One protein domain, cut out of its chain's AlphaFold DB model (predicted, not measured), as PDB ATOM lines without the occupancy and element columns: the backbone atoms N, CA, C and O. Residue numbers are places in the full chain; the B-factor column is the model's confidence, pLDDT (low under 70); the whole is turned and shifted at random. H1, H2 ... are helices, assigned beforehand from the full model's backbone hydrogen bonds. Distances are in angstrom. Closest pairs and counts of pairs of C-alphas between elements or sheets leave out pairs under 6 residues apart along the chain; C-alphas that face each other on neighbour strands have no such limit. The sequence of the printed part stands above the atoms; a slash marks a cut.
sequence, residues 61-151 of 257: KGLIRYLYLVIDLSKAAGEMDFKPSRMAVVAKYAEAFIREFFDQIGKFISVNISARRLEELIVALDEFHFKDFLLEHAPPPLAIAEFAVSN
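AT A GLANCE: This is residues 61 to 151 of the 257 residues of an uncharacterized protein of Kingdonia uniflora (UniProt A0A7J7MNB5). This domain has little regular structure: two helices side by side, long H2 and shorter H3, run the same way among long unnamed stretches, with tiny H1 just before H2. Residues 106 to 126 loop back from H2's end to H3's beginning. The printed 91 residues hold helices H1, H2, H3 in that order, no named strand, and 34 residues in named elements: all helix. The outline is elongated, 46 by 25 by 22 A, and only just compact, close to loose, with radius of gyration of the C-alphas 14.7 A.

HOW THE PARTS SIT: After residues 61 to 74, find H1, residues 75 to 78. It touches H2, residues 86 to 105, only at the corner, with residues 86 to 87 of H2 alone; the closest C-alphas, Ala 77 and Met 87, are 5.0 A apart. H2 touches H3, residues 127 to 136, at a shallow tilt of 26 degrees, the same way; the closest C-alphas, Phe 97 and Leu 135, are 5.8 A apart. H1 and H3 are apart. Every O i to N i+4 pair is within hydrogen-bond range in H2 and H3; H1 is too short for one.

IN THESE COORDINATES: Find C-alpha 75 at (160.548, 178.277, 131.913), where H1 begins, 5.6 A long. H2 spans 27.9 A; H3 spans 14.4 A to C-alpha 136 at (179.555, 179.818, 112.454).

THE WHOLE: The farthest C-alphas, Met 80 and Asn 151, are 46.1 A apart. The printed part has no cut; the link H2 to H3 is long. Residues 61 to 66, 104 to 122 and 139 to 151 have pLDDT under 70.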
ATOM      1  N   LYS A  61     183.742 193.273 103.288       56.56
ATOM      2  CA  LYS A  61     183.363 192.722 104.594       56.56
ATOM      3  C   LYS A  61     183.105 193.869 105.562       56.56
ATOM      4  O   LYS A  61     183.934 194.768 105.696       56.56
ATOM      5  N   GLY A  62     181.966 193.833 106.252       56.47
ATOM      6  CA  GLY A  62     181.674 194.757 107.347       56.47
ATOM      7  C   GLY A  62     182.574 194.449 108.544       56.47
ATOM      8  O   GLY A  62     182.295 193.507 109.284       56.47
ATOM      9  N   LEU A  63     183.667 195.203 108.697       59.34
ATOM     10  CA  LEU A  63     184.644 195.045 109.787       59.34
ATOM     11  C   LEU A  63     184.093 195.487 111.148       59.34
ATOM     12  O   LEU A  63     184.509 194.969 112.177       59.34
ATOM     13  N   ILE A  64     183.156 196.439 111.153       65.12
ATOM     14  CA  ILE A  64     182.513 196.957 112.364       65.12
ATOM     15  C   ILE A  64     181.068 196.484 112.365       65.12
ATOM     16  O   ILE A  64     180.341 196.696 111.394       65.12
ATOM     17  N   ARG A  65     180.669 195.815 113.445       61.69
ATOM     18  CA  ARG A  65     179.371 195.152 113.569       61.69
ATOM     19  C   ARG A  65     178.747 195.491 114.900       61.69
ATOM     20  O   ARG A  65     179.452 195.618 115.891       61.69
ATOM     21  N   TYR A  66     177.428 195.571 114.911       66.75
ATOM     22  CA  TYR A  66     176.644 195.553 116.134       66.75
ATOM     23  C   TYR A  66     175.947 194.203 116.171       66.75
ATOM     24  O   TYR A  66     175.101 193.922 115.322       66.75
ATOM     25  N   LEU A  67     176.370 193.346 117.097       70.12
ATOM     26  CA  LEU A  67     175.745 192.052 117.319       70.12
ATOM     27  C   LEU A  67     174.839 192.142 118.540       70.12
ATOM     28  O   LEU A  67     175.242 192.657 119.582       70.12
ATOM     29  N   TYR A  68     173.641 191.589 118.395       72.88
ATOM     30  CA  TYR A  68     172.651 191.476 119.448       72.88
ATOM     31  C   TYR A  68     172.444 190.001 119.780       72.88
ATOM     32  O   TYR A  68     171.891 189.260 118.971       72.88
ATOM     33  N   LEU A  69     172.893 189.575 120.962       78.62
ATOM     34  CA  LEU A  69     172.650 188.224 121.461       78.62
ATOM     35  C   LEU A  69     171.396 188.232 122.338       78.62
ATOM     36  O   LEU A  69     171.390 188.826 123.416       78.62
ATOM     37  N   VAL A  70     170.328 187.594 121.860       81.44
ATOM     38  CA  VAL A  70     169.068 187.447 122.597       81.44
ATOM     39  C   VAL A  70     168.975 186.012 123.092       81.44
ATOM     40  O   VAL A  70     168.942 185.084 122.291       81.44
ATOM     41  N   ILE A  71     168.950 185.839 124.411       84.44
ATOM     42  CA  ILE A  71     168.878 184.528 125.060       84.44
ATOM     43  C   ILE A  71     167.498 184.381 125.693       84.44
ATOM     44  O   ILE A  71     167.085 185.240 126.475       84.44
ATOM     45  N   ASP A  72     166.799 183.294 125.368       84.25
ATOM     46  CA  ASP A  72     165.560 182.943 126.057       84.25
ATOM     47  C   ASP A  72     165.868 182.397 127.461       84.25
ATOM     48  O   ASP A  72     166.616 181.434 127.623       84.25
ATOM     49  N   LEU A  73     165.275 183.031 128.473       85.44
ATOM     50  CA  LEU A  73     165.339 182.642 129.886       85.44
ATOM     51  C   LEU A  73     163.947 182.267 130.424       85.44
ATOM     52  O   LEU A  73     163.664 182.400 131.617       85.44
ATOM     53  N   SER A  74     163.044 181.841 129.539       89.50
ATOM     54  CA  SER A  74     161.723 181.339 129.902       89.50
ATOM     55  C   SER A  74     161.798 180.030 130.701       89.50
ATOM     56  O   SER A  74     162.844 179.394 130.834       89.50
ATOM     57  N   LYS A  75     160.647 179.569 131.208       87.25
ATOM     58  CA  LYS A  75     160.548 178.277 131.913       87.25
ATOM     59  C   LYS A  75     161.023 177.097 131.053       87.25
ATOM     60  O   LYS A  75     161.585 176.154 131.602       87.25
ATOM     61  N   ALA A  76     160.855 177.173 129.731       88.38
ATOM     62  CA  ALA A  76     161.303 176.141 128.796       88.38
ATOM     63  C   ALA A  76     162.838 176.007 128.749       88.38
ATOM     64  O   ALA A  76     163.361 174.944 128.409       88.38
ATOM     65  N   ALA A  77     163.584 177.048 129.140       87.75
ATOM     66  CA  ALA A  77     165.041 176.994 129.241       87.75
ATOM     67  C   ALA A  77     165.526 176.100 130.404       87.75
ATOM     68  O   ALA A  77     166.685 175.683 130.427       87.75
ATOM     69  N   GLY A  78     164.650 175.780 131.362       87.56
ATOM     70  CA  GLY A  78     164.943 174.878 132.477       87.56
ATOM     71  C   GLY A  78     164.818 173.387 132.150       87.56
ATOM     72  O   GLY A  78     165.173 172.563 132.988       87.56
ATOM     73  N   GLU A  79     164.320 173.027 130.964       90.00
ATOM     74  CA  GLU A  79     164.152 171.628 130.553       90.00
ATOM     75  C   GLU A  79     165.502 170.913 130.363       90.00
ATOM     76  O   GLU A  79     166.539 171.543 130.130       90.00
ATOM     77  N   MET A  80     165.483 169.583 130.481       88.94
ATOM     78  CA  MET A  80     166.681 168.731 130.549       88.94
ATOM     79  C   MET A  80     166.980 167.967 129.251       88.94
ATOM     80  O   MET A  80     167.693 166.965 129.275       88.94
ATOM     81  N   ASP A  81     166.465 168.441 128.115       85.94
ATOM     82  CA  ASP A  81     166.794 167.899 126.786       85.94
ATOM     83  C   ASP A  81     168.299 167.950 126.510       85.94
ATOM     84  O   ASP A  81     168.875 167.044 125.913       85.94
ATOM     85  N   PHE A  82     168.936 169.006 127.016       83.12
ATOM     86  CA  PHE A  82     170.378 169.095 127.166       83.12
ATOM     87  C   PHE A  82     170.756 168.918 128.635       83.12
ATOM     88  O   PHE A  82     170.048 169.381 129.531       83.12
ATOM     89  N   LYS A  83     171.905 168.289 128.896       82.56
ATOM     90  CA  LYS A  83     172.414 168.097 130.259       82.56
ATOM     91  C   LYS A  83     173.367 169.239 130.645       82.56
ATOM     92  O   LYS A  83     174.267 169.546 129.870       82.56
ATOM     93  N   PRO A  84     173.250 169.836 131.849       87.75
ATOM     94  CA  PRO A  84     172.238 169.581 132.879       87.75
ATOM     95  C   PRO A  84     170.880 170.258 132.606       87.75
ATOM     96  O   PRO A  84     169.873 169.780 133.117       87.75
ATOM     97  N   SER A  85     170.845 171.341 131.826       90.81
ATOM     98  CA  SER A  85     169.620 171.993 131.336       90.81
ATOM     99  C   SER A  85     169.902 172.762 130.044       90.81
ATOM    100  O   SER A  85     171.061 173.095 129.762       90.81
ATOM    101  N   ARG A  86     168.855 173.111 129.281       89.31
ATOM    102  CA  ARG A  86     169.005 173.937 128.067       89.31
ATOM    103  C   ARG A  86     169.719 175.261 128.366       89.31
ATOM    104  O   ARG A  86     170.663 175.610 127.668       89.31
ATOM    105  N   MET A  87     169.343 175.958 129.439       88.44
ATOM    106  CA  MET A  87     169.964 177.227 129.839       88.44
ATOM    107  C   MET A  87     171.458 177.085 130.149       88.44
ATOM    108  O   MET A  87     172.242 177.950 129.767       88.44
ATOM    109  N   ALA A  88     171.868 176.004 130.821       88.38
ATOM    110  CA  ALA A  88     173.275 175.781 131.148       88.38
ATOM    111  C   ALA A  88     174.124 175.593 129.883       88.38
ATOM    112  O   ALA A  88     175.202 176.175 129.760       88.38
ATOM    113  N   VAL A  89     173.608 174.824 128.922       88.94
ATOM    114  CA  VAL A  89     174.253 174.618 127.622       88.94
ATOM    115  C   VAL A  89     174.293 175.911 126.809       88.94
ATOM    116  O   VAL A  89     175.356 176.289 126.316       88.94
ATOM    117  N   VAL A  90     173.179 176.645 126.738       88.50
ATOM    118  CA  VAL A  90     173.118 177.940 126.045       88.50
ATOM    119  C   VAL A  90     174.109 178.938 126.642       88.50
ATOM    120  O   VAL A  90     174.852 179.561 125.893       88.50
ATOM    121  N   ALA A  91     174.188 179.052 127.970       88.44
ATOM    122  CA  ALA A  91     175.122 179.957 128.638       88.44
ATOM    123  C   ALA A  91     176.591 179.592 128.362       88.44
ATOM    124  O   ALA A  91     177.385 180.465 128.011       88.44
ATOM    125  N   LYS A  92     176.938 178.300 128.454       89.69
ATOM    126  CA  LYS A  92     178.283 177.779 128.161       89.69
ATOM    127  C   LYS A  92     178.736 178.145 126.747       89.69
ATOM    128  O   LYS A  92     179.852 178.625 126.554       89.69
ATOM    129  N   TYR A  93     177.883 177.918 125.749       87.69
ATOM    130  CA  TYR A  93     178.249 178.207 124.364       87.69
ATOM    131  C   TYR A  93     178.127 179.684 124.011       87.69
ATOM    132  O   TYR A  93     178.937 180.157 123.223       87.69
ATOM    133  N   ALA A  94     177.219 180.438 124.634       87.56
ATOM    134  CA  ALA A  94     177.192 181.894 124.529       87.56
ATOM    135  C   ALA A  94     178.509 182.515 125.016       87.56
ATOM    136  O   ALA A  94     179.062 183.377 124.341       87.56
ATOM    137  N   GLU A  95     179.058 182.044 126.140       86.62
ATOM    138  CA  GLU A  95     180.371 182.481 126.623       86.62
ATOM    139  C   GLU A  95     181.483 182.144 125.619       86.62
ATOM    140  O   GLU A  95     182.283 183.012 125.258       86.62
ATOM    141  N   ALA A  96     181.520 180.897 125.134       84.88
ATOM    142  CA  ALA A  96     182.505 180.463 124.145       84.88
ATOM    143  C   ALA A  96     182.423 181.292 122.854       84.88
ATOM    144  O   ALA A  96     183.447 181.737 122.338       84.88
ATOM    145  N   PHE A  97     181.207 181.555 122.382       84.19
ATOM    146  CA  PHE A  97     180.939 182.388 121.221       84.19
ATOM    147  C   PHE A  97     181.400 183.828 121.426       84.19
ATOM    148  O   PHE A  97     182.083 184.363 120.564       84.19
ATOM    149  N   ILE A  98     181.090 184.451 122.568       83.44
ATOM    150  CA  ILE A  98     181.530 185.820 122.868       83.44
ATOM    151  C   ILE A  98     183.059 185.901 122.840       83.44
ATOM    152  O   ILE A  98     183.614 186.834 122.257       83.44
ATOM    153  N   ARG A  99     183.747 184.920 123.435       82.62
ATOM    154  CA  ARG A  99     185.215 184.852 123.421       82.62
ATOM    155  C   ARG A  99     185.758 184.737 121.997       82.62
ATOM    156  O   ARG A  99     186.582 185.559 121.607       82.62
ATOM    157  N   GLU A 100     185.251 183.783 121.221       78.81
ATOM    158  CA  GLU A 100     185.676 183.548 119.837       78.81
ATOM    159  C   GLU A 100     185.399 184.764 118.939       78.81
ATOM    160  O   GLU A 100     186.263 185.216 118.191       78.81
ATOM    161  N   PHE A 101     184.216 185.364 119.070       77.00
ATOM    162  CA  PHE A 101     183.810 186.563 118.343       77.00
ATOM    163  C   PHE A 101     184.764 187.740 118.597       77.00
ATOM    164  O   PHE A 101     185.184 188.425 117.658       77.00
ATOM    165  N   PHE A 102     185.159 187.960 119.857       75.62
ATOM    166  CA  PHE A 102     186.128 188.998 120.210       75.62
ATOM    167  C   PHE A 102     187.561 188.675 119.771       75.62
ATOM    168  O   PHE A 102     188.327 189.604 119.482       75.62
ATOM    169  N   ASP A 103     187.933 187.398 119.710       73.75
ATOM    170  CA  ASP A 103     189.250 186.976 119.237       73.75
ATOM    171  C   ASP A 103     189.400 187.148 117.721       73.75
ATOM    172  O   ASP A 103     190.427 187.675 117.279       73.75
ATOM    173  N   GLN A 104     188.368 186.805 116.946       65.81
ATOM    174  CA  GLN A 104     188.375 186.907 115.483       65.81
ATOM    175  C   GLN A 104     188.332 188.358 114.979       65.81
ATOM    176  O   GLN A 104     189.132 188.756 114.130       65.81
ATOM    177  N   ILE A 105     187.431 189.191 115.511       60.56
ATOM    178  CA  ILE A 105     187.192 190.544 114.969       60.56
ATOM    179  C   ILE A 105     188.035 191.611 115.698       60.56
ATOM    180  O   ILE A 105     188.150 192.761 115.263       60.56
ATOM    181  N   GLY A 106     188.687 191.232 116.801       56.84
ATOM    182  CA  GLY A 106     189.235 192.178 117.763       56.84
ATOM    183  C   GLY A 106     188.107 192.875 118.531       56.84
ATOM    184  O   GLY A 106     186.951 192.887 118.120       56.84
ATOM    185  N   LYS A 107     188.429 193.505 119.664       54.47
ATOM    186  CA  LYS A 107     187.465 194.172 120.567       54.47
ATOM    187  C   LYS A 107     186.669 195.352 119.952       54.47
ATOM    188  O   LYS A 107     186.067 196.128 120.679       54.47
ATOM    189  N   PHE A 108     186.669 195.521 118.633       47.50
ATOM    190  CA  PHE A 108     186.091 196.629 117.865       47.50
ATOM    191  C   PHE A 108     184.565 196.771 117.927       47.50
ATOM    192  O   PHE A 108     184.013 197.675 117.300       47.50
ATOM    193  N   ILE A 109     183.883 195.894 118.659       48.56
ATOM    194  CA  ILE A 109     182.431 195.767 118.640       48.56
ATOM    195  C   ILE A 109     181.878 196.092 120.022       48.56
ATOM    196  O   ILE A 109     182.213 195.441 121.010       48.56
ATOM    197  N   SER A 110     180.998 197.091 120.084       37.88
ATOM    198  CA  SER A 110     180.091 197.248 121.213       37.88
ATOM    199  C   SER A 110     178.956 196.234 121.069       37.88
ATOM    200  O   SER A 110     178.113 196.333 120.175       37.88
ATOM    201  N   VAL A 111     178.946 195.236 121.954       38.78
ATOM    202  CA  VAL A 111     177.790 194.355 122.144       38.78
ATOM    203  C   VAL A 111     176.730 195.188 122.857       38.78
ATOM    204  O   VAL A 111     176.797 195.407 124.063       38.78
ATOM    205  N   ASN A 112     175.792 195.728 122.089       31.91
ATOM    206  CA  ASN A 112     174.577 196.301 122.650       31.91
ATOM    207  C   ASN A 112     173.534 195.184 122.752       31.91
ATOM    208  O   ASN A 112     173.597 194.217 122.004       31.91
ATOM    209  N   ILE A 113     172.574 195.302 123.669       33.50
ATOM    210  CA  ILE A 113     171.437 194.379 123.796       33.50
ATOM    211  C   ILE A 113     170.198 195.140 123.310       33.50
ATOM    212  O   ILE A 113     169.747 196.074 123.962       33.50
ATOM    213  N   SER A 114     169.688 194.806 122.129       28.98
ATOM    214  CA  SER A 114     168.483 195.378 121.526       28.98
ATOM    215  C   SER A 114     167.986 194.452 120.423       28.98
ATOM    216  O   SER A 114     168.743 193.991 119.577       28.98
ATOM    217  N   ALA A 115     166.692 194.169 120.420       29.11
ATOM    218  CA  ALA A 115     166.096 193.202 119.515       29.11
ATOM    219  C   ALA A 115     166.045 193.719 118.065       29.11
ATOM    220  O   ALA A 115     165.456 194.768 117.792       29.11
ATOM    221  N   ARG A 116     166.587 192.943 117.118       32.53
ATOM    222  CA  ARG A 116     166.157 192.972 115.714       32.53
ATOM    223  C   ARG A 116     166.283 191.599 115.058       32.53
ATOM    224  O   ARG A 116     167.093 190.771 115.453       32.53
ATOM    225  N   ARG A 117     165.385 191.401 114.095       36.62
ATOM    226  CA  ARG A 117     164.993 190.163 113.415       36.62
ATOM    227  C   ARG A 117     166.181 189.504 112.702       36.62
ATOM    228  O   ARG A 117     166.732 190.107 111.789       36.62
ATOM    229  N   LEU A 118     166.543 188.291 113.120       45.25
ATOM    230  CA  LEU A 118     167.389 187.389 112.334       45.25
ATOM    231  C   LEU A 118     166.529 186.792 111.210       45.25
ATOM    232  O   LEU A 118     165.379 186.416 111.443       45.25
ATOM    233  N   GLU A 119     167.064 186.778 109.991       53.09
ATOM    234  CA  GLU A 119     166.380 186.301 108.778       53.09
ATOM    235  C   GLU A 119     166.414 184.767 108.635       53.09
ATOM    236  O   GLU A 119     165.719 184.222 107.783       53.09
ATOM    237  N   GLU A 120     167.125 184.060 109.518       62.75
ATOM    238  CA  GLU A 120     167.249 182.601 109.501       62.75
ATOM    239  C   GLU A 120     166.850 182.008 110.859       62.75
ATOM    240  O   GLU A 120     167.410 182.348 111.903       62.75
ATOM    241  N   LEU A 121     165.836 181.136 110.847       61.53
ATOM    242  CA  LEU A 121     165.380 180.379 112.012       61.53
ATOM    243  C   LEU A 121     165.901 178.949 111.888       61.53
ATOM    244  O   LEU A 121     165.537 178.243 110.949       61.53
ATOM    245  N   ILE A 122     166.721 178.516 112.843       68.31
ATOM    246  CA  ILE A 122     167.311 177.174 112.854       68.31
ATOM    247  C   ILE A 122     167.001 176.492 114.184       68.31
ATOM    248  O   ILE A 122     166.986 177.122 115.241       68.31
ATOM    249  N   VAL A 123     166.715 175.193 114.109       77.00
ATOM    250  CA  VAL A 123     166.362 174.356 115.258       77.00
ATOM    251  C   VAL A 123     167.583 173.533 115.661       77.00
ATOM    252  O   VAL A 123     168.130 172.778 114.856       77.00
ATOM    253  N   ALA A 124     168.017 173.681 116.912       78.19
ATOM    254  CA  ALA A 124     169.083 172.861 117.474       78.19
ATOM    255  C   ALA A 124     168.602 171.410 117.634       78.19
ATOM    256  O   ALA A 124     167.533 171.173 118.190       78.19
ATOM    257  N   LEU A 125     169.398 170.455 117.144       79.19
ATOM    258  CA  LEU A 125     169.088 169.019 117.192       79.19
ATOM    259  C   LEU A 125     169.835 168.341 118.343       79.19
ATOM    260  O   LEU A 125     169.282 167.499 119.040       79.19
ATOM    261  N   ASP A 126     171.084 168.751 118.558       81.81
ATOM    262  CA  ASP A 126     171.959 168.260 119.613       81.81
ATOM    263  C   ASP A 126     172.899 169.384 120.116       81.81
ATOM    264  O   ASP A 126     172.896 170.507 119.593       81.81
ATOM    265  N   GLU A 127     173.678 169.095 121.166       82.81
ATOM    266  CA  GLU A 127     174.602 170.054 121.795       82.81
ATOM    267  C   GLU A 127     175.710 170.514 120.825       82.81
ATOM    268  O   GLU A 127     176.119 171.677 120.852       82.81
ATOM    269  N   PHE A 128     176.178 169.626 119.946       80.56
ATOM    270  CA  PHE A 128     177.238 169.913 118.980       80.56
ATOM    271  C   PHE A 128     176.720 170.761 117.821       80.56
ATOM    272  O   PHE A 128     177.349 171.757 117.480       80.56
ATOM    273  N   HIS A 129     175.542 170.442 117.285       78.56
ATOM    274  CA  HIS A 129     174.871 171.226 116.256       78.56
ATOM    275  C   HIS A 129     174.630 172.656 116.742       78.56
ATOM    276  O   HIS A 129     174.903 173.610 116.019       78.56
ATOM    277  N   PHE A 130     174.195 172.819 117.996       81.62
ATOM    278  CA  PHE A 130     174.041 174.139 118.603       81.62
ATOM    279  C   PHE A 130     175.374 174.893 118.714       81.62
ATOM    280  O   PHE A 130     175.446 176.075 118.372       81.62
ATOM    281  N   LYS A 131     176.436 174.215 119.164       81.00
ATOM    282  CA  LYS A 131     177.783 174.789 119.259       81.00
ATOM    283  C   LYS A 131     178.299 175.249 117.897       81.00
ATOM    284  O   LYS A 131     178.730 176.393 117.775       81.00
ATOM    285  N   ASP A 132     178.294 174.364 116.908       76.56
ATOM    286  CA  ASP A 132     178.871 174.627 115.590       76.56
ATOM    287  C   ASP A 132     178.118 175.764 114.895       76.56
ATOM    288  O   ASP A 132     178.743 176.688 114.378       76.56
ATOM    289  N   PHE A 133     176.787 175.773 115.005       77.81
ATOM    290  CA  PHE A 133     175.944 176.838 114.474       77.81
ATOM    291  C   PHE A 133     176.230 178.205 115.110       77.81
ATOM    292  O   PHE A 133     176.351 179.223 114.422       77.81
ATOM    293  N   LEU A 134     176.351 178.245 116.439       77.25
ATOM    294  CA  LEU A 134     176.638 179.490 117.140       77.25
ATOM    295  C   LEU A 134     178.021 180.026 116.742       77.25
ATOM    296  O   LEU A 134     178.171 181.220 116.491       77.25
ATOM    297  N   LEU A 135     179.020 179.148 116.625       77.06
ATOM    298  CA  LEU A 135     180.377 179.523 116.220       77.06
ATOM    299  C   LEU A 135     180.486 179.912 114.739       77.06
ATOM    300  O   LEU A 135     181.330 180.739 114.401       77.06
ATOM    301  N   GLU A 136     179.618 179.406 113.864       75.69
ATOM    302  CA  GLU A 136     179.555 179.818 112.454       75.69
ATOM    303  C   GLU A 136     179.202 181.306 112.284       75.69
ATOM    304  O   GLU A 136     179.615 181.942 111.315       75.69
ATOM    305  N   HIS A 137     178.522 181.898 113.269       75.12
ATOM    306  CA  HIS A 137     178.205 183.328 113.294       75.12
ATOM    307  C   HIS A 137     179.340 184.206 113.840       75.12
ATOM    308  O   HIS A 137     179.227 185.436 113.823       75.12
ATOM    309  N   ALA A 138     180.419 183.604 114.354       73.12
ATOM    310  CA  ALA A 138     181.575 184.336 114.853       73.12
ATOM    311  C   ALA A 138     182.334 185.085 113.738       73.12
ATOM    312  O   ALA A 138     182.593 186.283 113.912       73.12
ATOM    313  N   PRO A 139     182.664 184.461 112.585       69.94
ATOM    314  CA  PRO A 139     183.284 185.175 111.483       69.94
ATOM    315  C   PRO A 139     182.313 186.177 110.851       69.94
ATOM    316  O   PRO A 139     181.096 185.993 110.860       69.94
ATOM    317  N   PRO A 140     182.827 187.255 110.239       63.88
ATOM    318  CA  PRO A 140     181.967 188.254 109.639       63.88
ATOM    319  C   PRO A 140     181.225 187.707 108.395       63.88
ATOM    320  O   PRO A 140     181.905 187.430 107.404       63.88
ATOM    321  N   PRO A 141     179.865 187.658 108.351       63.72
ATOM    322  CA  PRO A 141     179.104 187.467 107.126       63.72
ATOM    323  C   PRO A 141     179.551 188.375 105.995       63.72
ATOM    324  O   PRO A 141     179.955 189.528 106.193       63.72
ATOM    325  N   LEU A 142     179.429 187.834 104.795       59.47
ATOM    326  CA  LEU A 142     179.602 188.568 103.556       59.47
ATOM    327  C   LEU A 142     178.601 189.725 103.533       59.47
ATOM    328  O   LEU A 142     177.427 189.534 103.852       59.47
ATOM    329  N   ALA A 143     179.053 190.934 103.195       55.69
ATOM    330  CA  ALA A 143     178.116 192.032 103.025       55.69
ATOM    331  C   ALA A 143     177.255 191.742 101.790       55.69
ATOM    332  O   ALA A 143     177.779 191.563 100.689       55.69
ATOM    333  N   ILE A 144     175.937 191.690 101.978       58.44
ATOM    334  CA  ILE A 144     174.982 191.638 100.872       58.44
ATOM    335  C   ILE A 144     175.092 192.980 100.141       58.44
ATOM    336  O   ILE A 144     174.977 194.041 100.759       58.44
ATOM    337  N   ALA A 145     175.368 192.931  98.836       53.31
ATOM    338  CA  ALA A 145     175.740 194.093  98.028       53.31
ATOM    339  C   ALA A 145     174.714 195.245  98.072       53.31
ATOM    340  O   ALA A 145     175.094 196.401  97.919       53.31
ATOM    341  N   GLU A 146     173.439 194.949  98.336       53.16
ATOM    342  CA  GLU A 146     172.349 195.934  98.399       53.16
ATOM    343  C   GLU A 146     172.357 196.799  99.675       53.16
ATOM    344  O   GLU A 146     171.831 197.910  99.660       53.16
ATOM    345  N   PHE A 147     173.002 196.349 100.760       52.81
ATOM    346  CA  PHE A 147     173.066 197.071 102.045       52.81
ATOM    347  C   PHE A 147     174.478 197.563 102.405       52.81
ATOM    348  O   PHE A 147     174.685 198.173 103.458       52.81
ATOM    349  N   ALA A 148     175.463 197.317 101.539       55.16
ATOM    350  CA  ALA A 148     176.864 197.659 101.759       55.16
ATOM    351  C   ALA A 148     177.156 199.139 101.439       55.16
ATOM    352  O   ALA A 148     177.902 199.463 100.518       55.16
ATOM    353  N   VAL A 149     176.577 200.069 102.205       58.78
ATOM    354  CA  VAL A 149     176.971 201.483 102.115       58.78
ATOM    355  C   VAL A 149     178.342 201.650 102.773       58.78
ATOM    356  O   VAL A 149     178.501 201.459 103.981       58.78
ATOM    357  N   SER A 150     179.359 202.000 101.983       60.94
ATOM    358  CA  SER A 150     180.710 202.236 102.490       60.94
ATOM    359  C   SER A 150     180.774 203.563 103.253       60.94
ATOM    360  O   SER A 150     180.890 204.630 102.651       60.94
ATOM    361  N   ASN A 151     180.727 203.500 104.582       67.31
ATOM    362  CA  ASN A 151     180.915 204.665 105.441       67.31
ATOM    363  C   ASN A 151     182.371 204.760 105.907       67.31
ATOM    364  O   ASN A 151     182.907 203.838 106.524       67.31
TER     365      ASN A 151